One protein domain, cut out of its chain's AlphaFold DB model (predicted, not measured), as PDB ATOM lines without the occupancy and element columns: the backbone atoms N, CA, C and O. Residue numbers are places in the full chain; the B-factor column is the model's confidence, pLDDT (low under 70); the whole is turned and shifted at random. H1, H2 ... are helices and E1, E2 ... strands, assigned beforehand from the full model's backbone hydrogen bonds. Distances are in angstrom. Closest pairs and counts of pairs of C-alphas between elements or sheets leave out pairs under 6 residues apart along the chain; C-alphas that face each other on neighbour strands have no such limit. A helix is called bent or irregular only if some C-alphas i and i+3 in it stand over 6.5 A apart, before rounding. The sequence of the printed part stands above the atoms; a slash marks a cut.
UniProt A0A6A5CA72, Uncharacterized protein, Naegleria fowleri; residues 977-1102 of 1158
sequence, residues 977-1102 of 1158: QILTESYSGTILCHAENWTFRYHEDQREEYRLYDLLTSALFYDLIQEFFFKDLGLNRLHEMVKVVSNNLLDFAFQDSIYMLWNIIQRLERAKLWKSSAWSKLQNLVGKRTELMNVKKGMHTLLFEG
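This is residues 977 to 1102 of the 1158 residues of an uncharacterized protein of Naegleria fowleri (UniProt A0A6A5CA72). Four longer helices, H3, H4, H9 and H6, make a loose ring of crossed helices, each touching the next, with a small hairpin of strands E1 and E2 at the start of H3. Short helices H1 and H2 lie near that end, H5 turns the chain between H4 and H6, and H7 and H8 make the far turn between H6 and H9, where residues 1071 to 1077 stick out. The printed part has 126 residues with nine named helices and two named strands in the order H1, H2, E1, E2, H3 to H9, mostly helix, and the sheet E1 - E2 is antiparallel. It is only just compact, close to loose, with a radius of gyration of the C-alphas of 16.4 A and spans of 47, 38 and 30 A.

E1, residues 994 to 997, and E2, residues 1005 to 1007, form an antiparallel hairpin at 143 degrees, with N 996 and O 1006 within hydrogen-bond range at 2.8 A. A tight link joins E2 to H3, residues 1008 to 1025. H3 touches H6, residues 1053 to 1066, with residues 1013 to 1021 alone, at a steep tilt of 38 degrees, the same way; the closest C-alphas, of Phe 1017 and Ile 1060, are 5.6 A apart. With residues 1019 to 1023 alone H3 touches H4, residues 1033 to 1043, at a steep tilt of 51 degrees, opposite ways; the closest C-alphas, of Leu 1020 and Leu 1034, are 6.2 A apart. H9, residues 1079 to 1100, touches H4 with residues 1084 to 1091 alone, at a shallow tilt of 31 degrees, the same way; the closest C-alphas, of Val 1038 and Val 1091, are 6.6 A apart. H6 and H9 touch at a steep tilt of 41 degrees, opposite ways, the closest C-alphas, of Trp 1058 and Met 1095, being 7.0 A apart. H4 and H6 are apart. Every O i to N i+4 pair is within hydrogen-bond range in H3, H4, H6, H1, residues 977 to 981, and H5, residues 1045 to 1049; H9 has 16 of 18, and H8, residues 1073 to 1077, 0 of 1, with 1 of 2 O i to N i+3 pairs.

H1 begins at C-alpha 977 (152.697, 127.718, 140.630). H2 holds residues 990 to 993 and H7 residues 1068 to 1071. H3 is 25.6 A long, H4 15.3 A, H6 20.1 A and H9 31.3 A, ending at C-alpha 1100 (148.645, 104.807, 147.208). H8 is irregular, with C-alphas 1073 and 1076 7.1 A apart, and H9 only just, with C-alphas 1080 and 1083 6.9 A apart.

The C-alphas of Thr 986 and Ser 1076, the two farthest apart, are 49.4 A apart. The printed part has no cut and no long link. The mean pLDDT of the printed part is 78.2; 33 residues are under 70, among them 982 to 990 and 1068 to 1081.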
ATOM      1  N   GLN A 977     153.668 127.172 141.579       90.56
ATOM      2  CA  GLN A 977     152.697 127.718 140.630       90.56
ATOM      3  C   GLN A 977     153.046 127.370 139.183       90.56
ATOM      4  O   GLN A 977     152.176 126.868 138.487       90.56
ATOM      5  N   ILE A 978     154.304 127.524 138.746       90.56
ATOM      6  CA  ILE A 978     154.750 127.087 137.407       90.56
ATOM      7  C   ILE A 978     154.478 125.586 137.227       90.56
ATOM      8  O   ILE A 978     153.947 125.162 136.203       90.56
ATOM      9  N   LEU A 979     154.772 124.785 138.261       87.88
ATOM     10  CA  LEU A 979     154.512 123.345 138.267       87.88
ATOM     11  C   LEU A 979     153.015 123.003 138.086       87.88
ATOM     12  O   LEU A 979     152.717 121.976 137.484       87.88
ATOM     13  N   THR A 980     152.090 123.853 138.557       85.69
ATOM     14  CA  THR A 980     150.635 123.689 138.355       85.69
ATOM     15  C   THR A 980     150.082 124.345 137.087       85.69
ATOM     16  O   THR A 980     149.183 123.787 136.461       85.69
ATOM     17  N   GLU A 981     150.601 125.515 136.703       80.94
ATOM     18  CA  GLU A 981     150.129 126.334 135.578       80.94
ATOM     19  C   GLU A 981     150.364 125.622 134.243       80.94
ATOM     20  O   GLU A 981     149.483 125.654 133.382       80.94
ATOM     21  N   SER A 982     151.474 124.885 134.106       66.19
ATOM     22  CA  SER A 982     151.821 124.138 132.890       66.19
ATOM     23  C   SER A 982     150.753 123.149 132.396       66.19
ATOM     24  O   SER A 982     150.628 122.911 131.200       66.19
ATOM     25  N   TYR A 983     149.915 122.591 133.273       64.94
ATOM     26  CA  TYR A 983     148.821 121.702 132.844       64.94
ATOM     27  C   TYR A 983     147.514 122.432 132.504       64.94
ATOM     28  O   TYR A 983     146.627 121.843 131.889       64.94
ATOM     29  N   SER A 984     147.365 123.696 132.908       59.91
ATOM     30  CA  SER A 984     146.110 124.448 132.758       59.91
ATOM     31  C   SER A 984     145.848 124.936 131.329       59.91
ATOM     32  O   SER A 984     144.720 125.292 130.995       59.91
ATOM     33  N   GLY A 985     146.886 124.979 130.483       59.91
ATOM     34  CA  GLY A 985     146.819 125.441 129.092       59.91
ATOM     35  C   GLY A 985     146.469 126.925 128.905       59.91
ATOM     36  O   GLY A 985     146.398 127.385 127.766       59.91
ATOM     37  N   THR A 986     146.242 127.682 129.983       54.00
ATOM     38  CA  THR A 986     145.746 129.067 129.931       54.00
ATOM     39  C   THR A 986     146.842 130.128 129.992       54.00
ATOM     40  O   THR A 986     146.585 131.257 129.575       54.00
ATOM     41  N   ILE A 987     148.065 129.784 130.417       53.53
ATOM     42  CA  ILE A 987     149.261 130.632 130.271       53.53
ATOM     43  C   ILE A 987     150.408 129.788 129.695       53.53
ATOM     44  O   ILE A 987     150.717 128.702 130.177       53.53
ATOM     45  N   LEU A 988     151.004 130.282 128.608       54.66
ATOM     46  CA  LEU A 988     151.953 129.561 127.756       54.66
ATOM     47  C   LEU A 988     153.345 129.431 128.394       54.66
ATOM     48  O   LEU A 988     154.247 130.207 128.080       54.66
ATOM     49  N   CYS A 989     153.571 128.383 129.186       59.44
ATOM     50  CA  CYS A 989     154.928 127.911 129.470       59.44
ATOM     51  C   CYS A 989     155.538 127.296 128.197       59.44
ATOM     52  O   CYS A 989     155.591 126.076 128.021       59.44
ATOM     53  N   HIS A 990     156.034 128.138 127.280       67.75
ATOM     54  CA  HIS A 990     156.718 127.685 126.059       67.75
ATOM     55  C   HIS A 990     157.867 126.697 126.361       67.75
ATOM     56  O   HIS A 990     158.184 125.851 125.518       67.75
ATOM     57  N   ALA A 991     158.431 126.758 127.575       73.44
ATOM     58  CA  ALA A 991     159.463 125.862 128.079       73.44
ATOM     59  C   ALA A 991     159.049 124.394 128.302       73.44
ATOM     60  O   ALA A 991     159.929 123.545 128.427       73.44
ATOM     61  N   GLU A 992     157.763 124.034 128.283       75.38
ATOM     62  CA  GLU A 992     157.344 122.616 128.312       75.38
ATOM     63  C   GLU A 992     157.862 121.815 127.112       75.38
ATOM     64  O   GLU A 992     158.136 120.619 127.210       75.38
ATOM     65  N   ASN A 993     158.023 122.497 125.975       80.31
ATOM     66  CA  ASN A 993     158.557 121.930 124.742       80.31
ATOM     67  C   ASN A 993     160.090 122.036 124.662       80.31
ATOM     68  O   ASN A 993     160.671 121.732 123.616       80.31
ATOM     69  N   TRP A 994     160.756 122.492 125.727       87.56
ATOM     70  CA  TRP A 994     162.213 122.555 125.800       87.56
ATOM     71  C   TRP A 994     162.758 121.297 126.471       87.56
ATOM     72  O   TRP A 994     162.339 120.910 127.564       87.56
ATOM     73  N   THR A 995     163.718 120.658 125.806       88.38
ATOM     74  CA  THR A 995     164.507 119.569 126.387       88.38
ATOM     75  C   THR A 995     165.937 120.034 126.608       88.38
ATOM     76  O   THR A 995     166.474 120.835 125.848       88.38
ATOM     77  N   PHE A 996     166.566 119.538 127.663       90.12
ATOM     78  CA  PHE A 996     167.925 119.891 128.047       90.12
ATOM     79  C   PHE A 996     168.758 118.609 128.072       90.12
ATOM     80  O   PHE A 996     168.380 117.653 128.744       90.12
ATOM     81  N   ARG A 997     169.858 118.547 127.318       88.31
ATOM     82  CA  ARG A 997     170.717 117.352 127.227       88.31
ATOM     83  C   ARG A 997     172.068 117.559 127.894       88.31
ATOM     84  O   ARG A 997     172.670 118.626 127.784       88.31
ATOM     85  N   TYR A 998     172.562 116.506 128.538       83.31
ATOM     86  CA  TYR A 998     173.893 116.493 129.139       83.31
ATOM     87  C   TYR A 998     174.960 116.190 128.076       83.31
ATOM     88  O   TYR A 998     175.247 115.029 127.800       83.31
ATOM     89  N   HIS A 999     175.566 117.232 127.495       76.62
ATOM     90  CA  HIS A 999     176.556 117.130 126.404       76.62
ATOM     91  C   HIS A 999     175.986 116.600 125.063       76.62
ATOM     92  O   HIS A 999     174.833 116.178 124.975       76.62
ATOM     93  N   GLU A1000     176.794 116.635 123.996       71.62
ATOM     94  CA  GLU A1000     176.384 116.216 122.639       71.62
ATOM     95  C   GLU A1000     176.177 114.691 122.484       71.62
ATOM     96  O   GLU A1000     175.400 114.263 121.632       71.62
ATOM     97  N   ASP A1001     176.826 113.867 123.318       61.31
ATOM     98  CA  ASP A1001     176.953 112.409 123.120       61.31
ATOM     99  C   ASP A1001     175.969 111.534 123.936       61.31
ATOM    100  O   ASP A1001     175.980 110.306 123.812       61.31
ATOM    101  N   GLN A1002     175.131 112.121 124.801       67.19
ATOM    102  CA  GLN A1002     174.295 111.372 125.758       67.19
ATOM    103  C   GLN A1002     172.818 111.261 125.356       67.19
ATOM    104  O   GLN A1002     172.269 112.065 124.603       67.19
ATOM    105  N   ARG A1003     172.147 110.246 125.921       68.69
ATOM    106  CA  ARG A1003     170.709 109.968 125.725       68.69
ATOM    107  C   ARG A1003     169.789 110.595 126.777       68.69
ATOM    108  O   ARG A1003     168.577 110.437 126.667       68.69
ATOM    109  N   GLU A1004     170.337 111.223 127.813       81.50
ATOM    110  CA  GLU A1004     169.536 111.784 128.903       81.50
ATOM    111  C   GLU A1004     168.962 113.149 128.514       81.50
ATOM    112  O   GLU A1004     169.699 114.099 128.243       81.50
ATOM    113  N   GLU A1005     167.630 113.227 128.491       87.62
ATOM    114  CA  GLU A1005     166.864 114.452 128.274       87.62
ATOM    115  C   GLU A1005     166.167 114.851 129.571       87.62
ATOM    116  O   GLU A1005     165.314 114.124 130.076       87.62
ATOM    117  N   TYR A1006     166.508 116.029 130.074       89.44
ATOM    118  CA  TYR A1006     165.845 116.691 131.187       89.44
ATOM    119  C   TYR A1006     164.764 117.621 130.628       89.44
ATOM    120  O   TYR A1006     164.987 118.320 129.636       89.44
ATOM    121  N   ARG A1007     163.586 117.650 131.247       89.75
ATOM    122  CA  ARG A1007     162.502 118.598 130.936       89.75
ATOM    123  C   ARG A1007     162.440 119.695 131.997       89.75
ATOM    124  O   ARG A1007     163.052 119.569 133.058       89.75
ATOM    125  N   LEU A1008     161.644 120.740 131.755       89.50
ATOM    126  CA  LEU A1008     161.343 121.782 132.752       89.50
ATOM    127  C   LEU A1008     160.993 121.184 134.132       89.50
ATOM    128  O   LEU A1008     161.506 121.631 135.154       89.50
ATOM    129  N   TYR A1009     160.197 120.117 134.148       88.12
ATOM    130  CA  TYR A1009     159.806 119.372 135.344       88.12
ATOM    131  C   TYR A1009     160.978 118.794 136.158       88.12
ATOM    132  O   TYR A1009     160.983 118.896 137.387       88.12
ATOM    133  N   ASP A1010     162.005 118.241 135.507       90.94
ATOM    134  CA  ASP A1010     163.195 117.703 136.183       90.94
ATOM    135  C   ASP A1010     164.041 118.822 136.808       90.94
ATOM    136  O   ASP A1010     164.615 118.668 137.893       90.94
ATOM    137  N   LEU A1011     164.074 119.980 136.145       92.81
ATOM    138  CA  LEU A1011     164.774 121.177 136.604       92.81
ATOM    139  C   LEU A1011     164.038 121.842 137.776       92.81
ATOM    140  O   LEU A1011     164.663 122.107 138.801       92.81
ATOM    141  N   LEU A1012     162.715 122.011 137.694       91.88
ATOM    142  CA  LEU A1012     161.869 122.458 138.809       91.88
ATOM    143  C   LEU A1012     162.001 121.528 140.019       91.88
ATOM    144  O   LEU A1012     162.210 121.992 141.141       91.88
ATOM    145  N   THR A1013     161.965 120.212 139.791       91.25
ATOM    146  CA  THR A1013     162.174 119.191 140.829       91.25
ATOM    147  C   THR A1013     163.533 119.356 141.512       91.25
ATOM    148  O   THR A1013     163.639 119.243 142.735       91.25
ATOM    149  N   SER A1014     164.577 119.660 140.738       93.19
ATOM    150  CA  SER A1014     165.935 119.878 141.247       93.19
ATOM    151  C   SER A1014     166.062 121.199 142.018       93.19
ATOM    152  O   SER A1014     166.646 121.212 143.101       93.19
ATOM    153  N   ALA A1015     165.451 122.282 141.528       93.44
ATOM    154  CA  ALA A1015     165.430 123.594 142.180       93.44
ATOM    155  C   ALA A1015     164.627 123.596 143.498       93.44
ATOM    156  O   ALA A1015     165.044 124.223 144.473       93.44
ATOM    157  N   LEU A1016     163.507 122.866 143.558       93.19
ATOM    158  CA  LEU A1016     162.720 122.655 144.782       93.19
ATOM    159  C   LEU A1016     163.454 121.750 145.784       93.19
ATOM    160  O   LEU A1016     163.489 122.043 146.977       93.19
ATOM    161  N   PHE A1017     164.090 120.670 145.318       92.94
ATOM    162  CA  PHE A1017     164.937 119.835 146.176       92.94
ATOM    163  C   PHE A1017     166.095 120.639 146.788       92.94
ATOM    164  O   PHE A1017     166.406 120.460 147.967       92.94
ATOM    165  N   TYR A1018     166.696 121.546 146.014       89.94
ATOM    166  CA  TYR A1018     167.755 122.438 146.478       89.94
ATOM    167  C   TYR A1018     167.262 123.455 147.525       89.94
ATOM    168  O   TYR A1018     167.877 123.577 148.583       89.94
ATOM    169  N   ASP A1019     166.119 124.115 147.308       89.81
ATOM    170  CA  ASP A1019     165.525 125.018 148.310       89.81
ATOM    171  C   ASP A1019     165.340 124.340 149.675       89.81
ATOM    172  O   ASP A1019     165.683 124.906 150.719       89.81
ATOM    173  N   LEU A1020     164.795 123.119 149.655       89.12
ATOM    174  CA  LEU A1020     164.484 122.349 150.854       89.12
ATOM    175  C   LEU A1020     165.746 121.789 151.513       89.12
ATOM    176  O   LEU A1020     165.833 121.787 152.740       89.12
ATOM    177  N   ILE A1021     166.742 121.324 150.747       86.38
ATOM    178  CA  ILE A1021     167.986 120.827 151.352       86.38
ATOM    179  C   ILE A1021     168.742 121.962 152.053       86.38
ATOM    180  O   ILE A1021     169.278 121.736 153.142       86.38
ATOM    181  N   GLN A1022     168.715 123.184 151.503       83.56
ATOM    182  CA  GLN A1022     169.350 124.344 152.133       83.56
ATOM    183  C   GLN A1022     168.689 124.745 153.453       83.56
ATOM    184  O   GLN A1022     169.389 125.083 154.403       83.56
ATOM    185  N   GLU A1023     167.370 124.601 153.592       83.25
ATOM    186  CA  GLU A1023     166.694 124.792 154.881       83.25
ATOM    187  C   GLU A1023     167.177 123.817 155.974       83.25
ATOM    188  O   GLU A1023     167.249 124.187 157.151       83.25
ATOM    189  N   PHE A1024     167.526 122.578 155.608       77.44
ATOM    190  CA  PHE A1024     168.068 121.595 156.553       77.44
ATOM    191  C   PHE A1024     169.558 121.815 156.860       77.44
ATOM    192  O   PHE A1024     169.988 121.516 157.980       77.44
ATOM    193  N   PHE A1025     170.344 122.343 155.915       73.19
ATOM    194  CA  PHE A1025     171.735 122.751 156.153       73.19
ATOM    195  C   PHE A1025     171.812 124.016 157.027       73.19
ATOM    196  O   PHE A1025     172.472 124.015 158.071       73.19
ATOM    197  N   PHE A1026     171.086 125.071 156.657       74.50
ATOM    198  CA  PHE A1026     171.073 126.375 157.325       74.50
ATOM    199  C   PHE A1026     170.009 126.476 158.431       74.50
ATOM    200  O   PHE A1026     169.201 127.407 158.503       74.50
ATOM    201  N   LYS A1027     170.025 125.489 159.331       68.69
ATOM    202  CA  LYS A1027     169.077 125.313 160.447       68.69
ATOM    203  C   LYS A1027     168.872 126.546 161.346       68.69
ATOM    204  O   LYS A1027     167.863 126.622 162.040       68.69
ATOM    205  N   ASP A1028     169.842 127.458 161.401       68.88
ATOM    206  CA  ASP A1028     169.867 128.630 162.281       68.88
ATOM    207  C   ASP A1028     169.119 129.849 161.717       68.88
ATOM    208  O   ASP A1028     168.928 130.826 162.436       68.88
ATOM    209  N   LEU A1029     168.649 129.776 160.468       67.94
ATOM    210  CA  LEU A1029     167.944 130.870 159.791       67.94
ATOM    211  C   LEU A1029     166.428 130.841 159.936       67.94
ATOM    212  O   LEU A1029     165.772 131.826 159.617       67.94
ATOM    213  N   GLY A1030     165.853 129.716 160.368       71.38
ATOM    214  CA  GLY A1030     164.399 129.588 160.452       71.38
ATOM    215  C   GLY A1030     163.687 129.762 159.104       71.38
ATOM    216  O   GLY A1030     162.531 130.162 159.096       71.38
ATOM    217  N   LEU A1031     164.356 129.460 157.979       74.75
ATOM    218  CA  LEU A1031     163.733 129.450 156.649       74.75
ATOM    219  C   LEU A1031     162.447 128.611 156.711       74.75
ATOM    220  O   LEU A1031     162.505 127.444 157.100       74.75
ATOM    221  N   ASN A1032     161.308 129.203 156.350       83.88
ATOM    222  CA  ASN A1032     159.983 128.569 156.388       83.88
ATOM    223  C   ASN A1032     159.632 127.894 155.049       83.88
ATOM    224  O   ASN A1032     158.464 127.745 154.706       83.88
ATOM    225  N   ARG A1033     160.642 127.499 154.270       88.44
ATOM    226  CA  ARG A1033     160.510 127.030 152.886       88.44
ATOM    227  C   ARG A1033     159.677 125.740 152.787       88.44
ATOM    228  O   ARG A1033     158.734 125.671 152.005       88.44
ATOM    229  N   LEU A1034     159.943 124.764 153.648       87.00
ATOM    230  CA  LEU A1034     159.159 123.545 153.817       87.00
ATOM    231  C   LEU A1034     157.731 123.875 154.240       87.00
ATOM    232  O   LEU A1034     156.806 123.310 153.672       87.00
ATOM    233  N   HIS A1035     157.545 124.791 155.194       86.88
ATOM    234  CA  HIS A1035     156.222 125.200 155.665       86.88
ATOM    235  C   HIS A1035     155.391 125.852 154.549       86.88
ATOM    236  O   HIS A1035     154.233 125.492 154.359       86.88
ATOM    237  N   GLU A1036     155.983 126.748 153.759       89.69
ATOM    238  CA  GLU A1036     155.320 127.343 152.596       89.69
ATOM    239  C   GLU A1036     155.042 126.303 151.502       89.69
ATOM    240  O   GLU A1036     153.948 126.298 150.943       89.69
ATOM    241  N   MET A1037     155.941 125.335 151.270       91.44
ATOM    242  CA  MET A1037     155.642 124.192 150.396       91.44
ATOM    243  C   MET A1037     154.445 123.383 150.921       91.44
ATOM    244  O   MET A1037     153.530 123.091 150.155       91.44
ATOM    245  N   VAL A1038     154.417 123.047 152.219       86.38
ATOM    246  CA  VAL A1038     153.299 122.337 152.871       86.38
ATOM    247  C   VAL A1038     151.996 123.099 152.644       86.38
ATOM    248  O   VAL A1038     151.006 122.508 152.223       86.38
ATOM    249  N   LYS A1039     152.001 124.404 152.921       88.94
ATOM    250  CA  LYS A1039     150.855 125.313 152.847       88.94
ATOM    251  C   LYS A1039     150.327 125.456 151.419       88.94
ATOM    252  O   LYS A1039     149.139 125.246 151.200       88.94
ATOM    253  N   VAL A1040     151.192 125.726 150.439       90.12
ATOM    254  CA  VAL A1040     150.800 125.834 149.022       90.12
ATOM    255  C   VAL A1040     150.267 124.499 148.495       90.12
ATOM    256  O   VAL A1040     149.201 124.480 147.883       90.12
ATOM    257  N   VAL A1041     150.937 123.377 148.776       87.81
ATOM    258  CA  VAL A1041     150.483 122.044 148.333       87.81
ATOM    259  C   VAL A1041     149.183 121.623 149.025       87.81
ATOM    260  O   VAL A1041     148.336 121.009 148.390       87.81
ATOM    261  N   SER A1042     148.988 121.967 150.302       83.62
ATOM    262  CA  SER A1042     147.758 121.626 151.039       83.62
ATOM    263  C   SER A1042     146.559 122.467 150.595       83.62
ATOM    264  O   SER A1042     145.451 121.942 150.530       83.62
ATOM    265  N   ASN A1043     146.772 123.747 150.275       86.00
ATOM    266  CA  ASN A1043     145.712 124.647 149.815       86.00
ATOM    267  C   ASN A1043     145.265 124.342 148.374       86.00
ATOM    268  O   ASN A1043     144.086 124.478 148.074       86.00
ATOM    269  N   ASN A1044     146.183 123.898 147.509       86.00
ATOM    270  CA  ASN A1044     145.932 123.616 146.086       86.00
ATOM    271  C   ASN A1044     146.017 122.105 145.788       86.00
ATOM    272  O   ASN A1044     146.476 121.668 144.734       86.00
ATOM    273  N   LEU A1045     145.638 121.275 146.767       82.06
ATOM    274  CA  LEU A1045     145.895 119.832 146.755       82.06
ATOM    275  C   LEU A1045     145.257 119.113 145.562       82.06
ATOM    276  O   LEU A1045     145.817 118.136 145.069       82.06
ATOM    277  N   LEU A1046     144.099 119.600 145.106       79.19
ATOM    278  CA  LEU A1046     143.411 119.084 143.925       79.19
ATOM    279  C   LEU A1046     144.223 119.352 142.653       79.19
ATOM    280  O   LEU A1046     144.458 118.416 141.896       79.19
ATOM    281  N   ASP A1047     144.731 120.569 142.461       81.88
ATOM    282  CA  ASP A1047     145.524 120.929 141.278       81.88
ATOM    283  C   ASP A1047     146.781 120.059 141.159       81.88
ATOM    284  O   ASP A1047     147.090 119.554 140.082       81.88
ATOM    285  N   PHE A1048     147.446 119.773 142.285       81.81
ATOM    286  CA  PHE A1048     148.556 118.816 142.327       81.81
ATOM    287  C   PHE A1048     148.120 117.361 142.094       81.81
ATOM    288  O   PHE A1048     148.873 116.598 141.492       81.81
ATOM    289  N   ALA A1049     146.943 116.955 142.579       71.94
ATOM    290  CA  ALA A1049     146.451 115.578 142.510       71.94
ATOM    291  C   ALA A1049     146.109 115.108 141.084       71.94
ATOM    292  O   ALA A1049     146.214 113.913 140.808       71.94
ATOM    293  N   PHE A1050     145.731 116.023 140.186       66.06
ATOM    294  CA  PHE A1050     145.426 115.721 138.781       66.06
ATOM    295  C   PHE A1050     146.658 115.765 137.847       66.06
ATOM    296  O   PHE A1050     146.498 115.684 136.630       66.06
ATOM    297  N   GLN A1051     147.876 115.906 138.382       67.50
ATOM    298  CA  GLN A1051     149.100 116.154 137.609       67.50
ATOM    299  C   GLN A1051     150.264 115.250 138.048       67.50
ATOM    300  O   GLN A1051     150.332 114.823 139.200       67.50
ATOM    301  N   ASP A1052     151.270 115.055 137.187       79.69
ATOM    302  CA  ASP A1052     152.530 114.374 137.558       79.69
ATOM    303  C   ASP A1052     153.289 115.101 138.700       79.69
ATOM    304  O   ASP A1052     154.150 114.532 139.383       79.69
ATOM    305  N   SER A1053     152.926 116.359 138.956       84.00
ATOM    306  CA  SER A1053     153.406 117.261 140.006       84.00
ATOM    307  C   SER A1053     153.394 116.651 141.414       84.00
ATOM    308  O   SER A1053     154.386 116.776 142.141       84.00
ATOM    309  N   ILE A1054     152.343 115.919 141.812       85.12
ATOM    310  CA  ILE A1054     152.307 115.264 143.135       85.12
ATOM    311  C   ILE A1054     153.332 114.118 143.247       85.12
ATOM    312  O   ILE A1054     153.926 113.915 144.311       85.12
ATOM    313  N   TYR A1055     153.620 113.410 142.148       85.44
ATOM    314  CA  TYR A1055     154.647 112.364 142.110       85.44
ATOM    315  C   TYR A1055     156.066 112.955 142.129       85.44
ATOM    316  O   TYR A1055     156.955 112.420 142.799       85.44
ATOM    317  N   MET A1056     156.286 114.102 141.476       88.00
ATOM    318  CA  MET A1056     157.543 114.858 141.579       88.00
ATOM    319  C   MET A1056     157.829 115.286 143.020       88.00
ATOM    320  O   MET A1056     158.886 114.958 143.564       88.00
ATOM    321  N   LEU A1057     156.862 115.929 143.681       90.00
ATOM    322  CA  LEU A1057     156.971 116.339 145.085       90.00
ATOM    323  C   LEU A1057     157.228 115.139 146.017       90.00
ATOM    324  O   LEU A1057     158.079 115.206 146.909       90.00
ATOM    325  N   TRP A1058     156.579 113.997 145.769       89.06
ATOM    326  CA  TRP A1058     156.835 112.752 146.499       89.06
ATOM    327  C   TRP A1058     158.286 112.274 146.336       89.06
ATOM    328  O   TRP A1058     158.944 111.914 147.319       89.06
ATOM    329  N   ASN A1059     158.825 112.326 145.115       88.12
ATOM    330  CA  ASN A1059     160.213 111.968 144.833       88.12
ATOM    331  C   ASN A1059     161.217 112.917 145.506       88.12
ATOM    332  O   ASN A1059     162.251 112.450 145.988       88.12
ATOM    333  N   ILE A1060     160.916 114.216 145.608       90.25
ATOM    334  CA  ILE A1060     161.729 115.188 146.361       90.25
ATOM    335  C   ILE A1060     161.802 114.787 147.837       90.25
ATOM    336  O   ILE A1060     162.897 114.650 148.385       90.25
ATOM    337  N   ILE A1061     160.657 114.512 148.470       88.12
ATOM    338  CA  ILE A1061     160.580 114.092 149.878       88.12
ATOM    339  C   ILE A1061     161.357 112.783 150.112       88.12
ATOM    340  O   ILE A1061     162.119 112.668 151.076       88.12
ATOM    341  N   GLN A1062     161.230 111.812 149.204       86.75
ATOM    342  CA  GLN A1062     161.983 110.550 149.239       86.75
ATOM    343  C   GLN A1062     163.497 110.753 149.058       86.75
ATOM    344  O   GLN A1062     164.292 110.067 149.704       86.75
ATOM    345  N   ARG A1063     163.928 111.689 148.199       87.38
ATOM    346  CA  ARG A1063     165.347 112.052 148.036       87.38
ATOM    347  C   ARG A1063     165.893 112.731 149.294       87.38
ATOM    348  O   ARG A1063     166.987 112.370 149.727       87.38
ATOM    349  N   LEU A1064     165.128 113.639 149.910       84.69
ATOM    350  CA  LEU A1064     165.508 114.319 151.153       84.69
ATOM    351  C   LEU A1064     165.752 113.303 152.274       84.69
ATOM    352  O   LEU A1064     166.845 113.272 152.827       84.69
ATOM    353  N   GLU A1065     164.800 112.400 152.534       83.12
ATOM    354  CA  GLU A1065     164.916 111.345 153.559       83.12
ATOM    355  C   GLU A1065     166.137 110.422 153.357       83.12
ATOM    356  O   GLU A1065     166.716 109.910 154.320       83.12
ATOM    357  N   ARG A1066     166.553 110.197 152.103       82.31
ATOM    358  CA  ARG A1066     167.707 109.349 151.763       82.31
ATOM    359  C   ARG A1066     169.054 110.069 151.858       82.31
ATOM    360  O   ARG A1066     170.077 109.378 151.908       82.31
ATOM    361  N   ALA A1067     169.081 111.403 151.878       79.69
ATOM    362  CA  ALA A1067     170.314 112.187 151.893       79.69
ATOM    363  C   ALA A1067     171.172 111.864 153.131       79.69
ATOM    364  O   ALA A1067     170.662 111.721 154.244       79.69
ATOM    365  N   LYS A1068     172.501 111.755 152.960       65.94
ATOM    366  CA  LYS A1068     173.430 111.242 153.996       65.94
ATOM    367  C   LYS A1068     173.341 111.971 155.349       65.94
ATOM    368  O   LYS A1068     173.569 111.337 156.379       65.94
ATOM    369  N   LEU A1069     172.952 113.248 155.353       65.69
ATOM    370  CA  LEU A1069     172.657 114.056 156.549       65.69
ATOM    371  C   LEU A1069     171.754 113.323 157.554       65.69
ATOM    372  O   LEU A1069     172.055 113.292 158.748       65.69
ATOM    373  N   TRP A1070     170.709 112.655 157.057       61.44
ATOM    374  CA  TRP A1070     169.704 111.936 157.846       61.44
ATOM    375  C   TRP A1070     170.226 110.652 158.504       61.44
ATOM    376  O   TRP A1070     169.570 110.108 159.390       61.44
ATOM    377  N   LYS A1071     171.399 110.161 158.082       61.31
ATOM    378  CA  LYS A1071     172.007 108.908 158.563       61.31
ATOM    379  C   LYS A1071     173.230 109.120 159.463       61.31
ATOM    380  O   LYS A1071     173.761 108.143 159.983       61.31
ATOM    381  N   SER A1072     173.700 110.357 159.641       60.22
ATOM    382  CA  SER A1072     174.899 110.633 160.445       60.22
ATOM    383  C   SER A1072     174.610 110.644 161.955       60.22
ATOM    384  O   SER A1072     173.582 111.142 162.413       60.22
ATOM    385  N   SER A1073     175.551 110.142 162.758       46.22
ATOM    386  CA  SER A1073     175.441 110.058 164.225       46.22
ATOM    387  C   SER A1073     175.493 111.413 164.951       46.22
ATOM    388  O   SER A1073     175.311 111.466 166.166       46.22
ATOM    389  N   ALA A1074     175.669 112.523 164.225       55.91
ATOM    390  CA  ALA A1074     175.586 113.884 164.759       55.91
ATOM    391  C   ALA A1074     174.158 114.296 165.188       55.91
ATOM    392  O   ALA A1074     173.979 115.348 165.802       55.91
ATOM    393  N   TRP A1075     173.146 113.469 164.896       54.69
ATOM    394  CA  TRP A1075     171.723 113.753 165.124       54.69
ATOM    395  C   TRP A1075     171.355 114.077 166.585       54.69
ATOM    396  O   TRP A1075     170.428 114.845 166.831       54.69
ATOM    397  N   SER A1076     172.120 113.582 167.566       54.75
ATOM    398  CA  SER A1076     171.944 113.934 168.986       54.75
ATOM    399  C   SER A1076     172.148 115.428 169.285       54.75
ATOM    400  O   SER A1076     171.650 115.917 170.295       54.75
ATOM    401  N   LYS A1077     172.827 116.171 168.397       58.22
ATOM    402  CA  LYS A1077     173.035 117.628 168.482       58.22
ATOM    403  C   LYS A1077     171.958 118.455 167.750       58.22
ATOM    404  O   LYS A1077     172.113 119.667 167.632       58.22
ATOM    405  N   LEU A1078     170.898 117.831 167.218       60.53
ATOM    406  CA  LEU A1078     169.921 118.461 166.309       60.53
ATOM    407  C   LEU A1078     168.460 118.371 166.795       60.53
ATOM    408  O   LEU A1078     167.540 118.269 165.984       60.53
ATOM    409  N   GLN A1079     168.218 118.473 168.108       64.00
ATOM    410  CA  GLN A1079     166.857 118.474 168.679       64.00
ATOM    411  C   GLN A1079     165.925 119.531 168.042       64.00
ATOM    412  O   GLN A1079     164.737 119.272 167.866       64.00
ATOM    413  N   ASN A1080     166.464 120.671 167.595       62.91
ATOM    414  CA  ASN A1080     165.693 121.745 166.956       62.91
ATOM    415  C   ASN A1080     165.091 121.367 165.582       62.91
ATOM    416  O   ASN A1080     164.177 122.042 165.122       62.91
ATOM    417  N   LEU A1081     165.558 120.297 164.920       69.50
ATOM    418  CA  LEU A1081     165.018 119.847 163.623       69.50
ATOM    419  C   LEU A1081     163.859 118.839 163.747       69.50
ATOM    420  O   LEU A1081     163.280 118.437 162.736       69.50
ATOM    421  N   VAL A1082     163.491 118.430 164.967       75.06
ATOM    422  CA  VAL A1082     162.411 117.451 165.195       75.06
ATOM    423  C   VAL A1082     161.055 117.969 164.693       75.06
ATOM    424  O   VAL A1082     160.299 117.194 164.111       75.06
ATOM    425  N   GLY A1083     160.771 119.271 164.838       75.75
ATOM    426  CA  GLY A1083     159.549 119.898 164.309       75.75
ATOM    427  C   GLY A1083     159.442 119.774 162.785       75.75
ATOM    428  O   GLY A1083     158.518 119.136 162.287       75.75
ATOM    429  N   LYS A1084     160.456 120.262 162.056       77.31
ATOM    430  CA  LYS A1084     160.526 120.197 160.583       77.31
ATOM    431  C   LYS A1084     160.446 118.763 160.047       77.31
ATOM    432  O   LYS A1084     159.799 118.503 159.038       77.31
ATOM    433  N   ARG A1085     161.049 117.793 160.750       77.44
ATOM    434  CA  ARG A1085     160.909 116.366 160.412       77.44
ATOM    435  C   ARG A1085     159.470 115.868 160.574       77.44
ATOM    436  O   ARG A1085     159.023 115.085 159.740       77.44
ATOM    437  N   THR A1086     158.768 116.275 161.629       81.44
ATOM    438  CA  THR A1086     157.359 115.909 161.842       81.44
ATOM    439  C   THR A1086     156.468 116.512 160.757       81.44
ATOM    440  O   THR A1086     155.645 115.794 160.201       81.44
ATOM    441  N   GLU A1087     156.682 117.774 160.377       78.25
ATOM    442  CA  GLU A1087     155.973 118.414 159.256       78.25
ATOM    443  C   GLU A1087     156.208 117.678 157.930       78.25
ATOM    444  O   GLU A1087     155.246 117.264 157.281       78.25
ATOM    445  N   LEU A1088     157.470 117.400 157.577       79.88
ATOM    446  CA  LEU A1088     157.824 116.630 156.378       79.88
ATOM    447  C   LEU A1088     157.168 115.238 156.375       79.88
ATOM    448  O   LEU A1088     156.658 114.793 155.348       79.88
ATOM    449  N   MET A1089     157.157 114.546 157.519       82.25
ATOM    450  CA  MET A1089     156.523 113.231 157.654       82.25
ATOM    451  C   MET A1089     154.992 113.295 157.586       82.25
ATOM    452  O   MET A1089     154.380 112.364 157.064       82.25
ATOM    453  N   ASN A1090     154.371 114.378 158.057       81.38
ATOM    454  CA  ASN A1090     152.930 114.593 157.937       81.38
ATOM    455  C   ASN A1090     152.528 114.841 156.477       81.38
ATOM    456  O   ASN A1090     151.598 114.190 155.999       81.38
ATOM    457  N   VAL A1091     153.268 115.684 155.743       79.12
ATOM    458  CA  VAL A1091     153.074 115.871 154.290       79.12
ATOM    459  C   VAL A1091     153.280 114.562 153.549       79.12
ATOM    460  O   VAL A1091     152.408 114.144 152.795       79.12
ATOM    461  N   LYS A1092     154.389 113.859 153.821       83.62
ATOM    462  CA  LYS A1092     154.660 112.538 153.249       83.62
ATOM    463  C   LYS A1092     153.488 111.586 153.494       83.62
ATOM    464  O   LYS A1092     153.048 110.918 152.569       83.62
ATOM    465  N   LYS A1093     152.943 111.532 154.712       82.50
ATOM    466  CA  LYS A1093     151.788 110.684 155.020       82.50
ATOM    467  C   LYS A1093     150.545 111.096 154.222       82.50
ATOM    468  O   LYS A1093     149.916 110.225 153.638       82.50
ATOM    469  N   GLY A1094     150.232 112.391 154.141       75.81
ATOM    470  CA  GLY A1094     149.121 112.899 153.327       75.81
ATOM    471  C   GLY A1094     149.263 112.524 151.849       75.81
ATOM    472  O   GLY A1094     148.367 111.915 151.276       75.81
ATOM    473  N   MET A1095     150.431 112.787 151.261       79.75
ATOM    474  CA  MET A1095     150.747 112.421 149.877       79.75
ATOM    475  C   MET A1095     150.732 110.907 149.642       79.75
ATOM    476  O   MET A1095     150.284 110.469 148.590       79.75
ATOM    477  N   HIS A1096     151.164 110.095 150.611       81.50
ATOM    478  CA  HIS A1096     151.078 108.636 150.528       81.50
ATOM    479  C   HIS A1096     149.623 108.151 150.510       81.50
ATOM    480  O   HIS A1096     149.260 107.327 149.674       81.50
ATOM    481  N   THR A1097     148.782 108.689 151.399       76.44
ATOM    482  CA  THR A1097     147.346 108.387 151.432       76.44
ATOM    483  C   THR A1097     146.659 108.774 150.120       76.44
ATOM    484  O   THR A1097     145.818 108.022 149.631       76.44
ATOM    485  N   LEU A1098     147.050 109.899 149.512       68.38
ATOM    486  CA  LEU A1098     146.534 110.335 148.212       68.38
ATOM    487  C   LEU A1098     147.009 109.438 147.058       68.38
ATOM    488  O   LEU A1098     146.196 108.995 146.255       68.38
ATOM    489  N   LEU A1099     148.308 109.144 146.984       75.44
ATOM    490  CA  LEU A1099     148.907 108.403 145.869       75.44
ATOM    491  C   LEU A1099     148.631 106.891 145.897       75.44
ATOM    492  O   LEU A1099     148.551 106.279 144.836       75.44
ATOM    493  N   PHE A1100     148.539 106.270 147.080       77.56
ATOM    494  CA  PHE A1100     148.645 104.807 147.208       77.56
ATOM    495  C   PHE A1100     147.526 104.127 148.012       77.56
ATOM    496  O   PHE A1100     147.352 102.918 147.881       77.56
ATOM    497  N   GLU A1101     146.743 104.843 148.828       74.25
ATOM    498  CA  GLU A1101     145.733 104.219 149.713       74.25
ATOM    499  C   GLU A1101     144.327 104.111 149.076       74.25
ATOM    500  O   GLU A1101     143.323 103.966 149.774       74.25
ATOM    501  N   GLY A1102     144.246 104.157 147.739       52.22
ATOM    502  CA  GLY A1102     143.100 103.706 146.928       52.22
ATOM    503  C   GLY A1102     141.811 104.537 146.995       52.22
ATOM    504  O   GLY A1102     140.940 104.380 146.145       52.22
TER     505      GLY A1102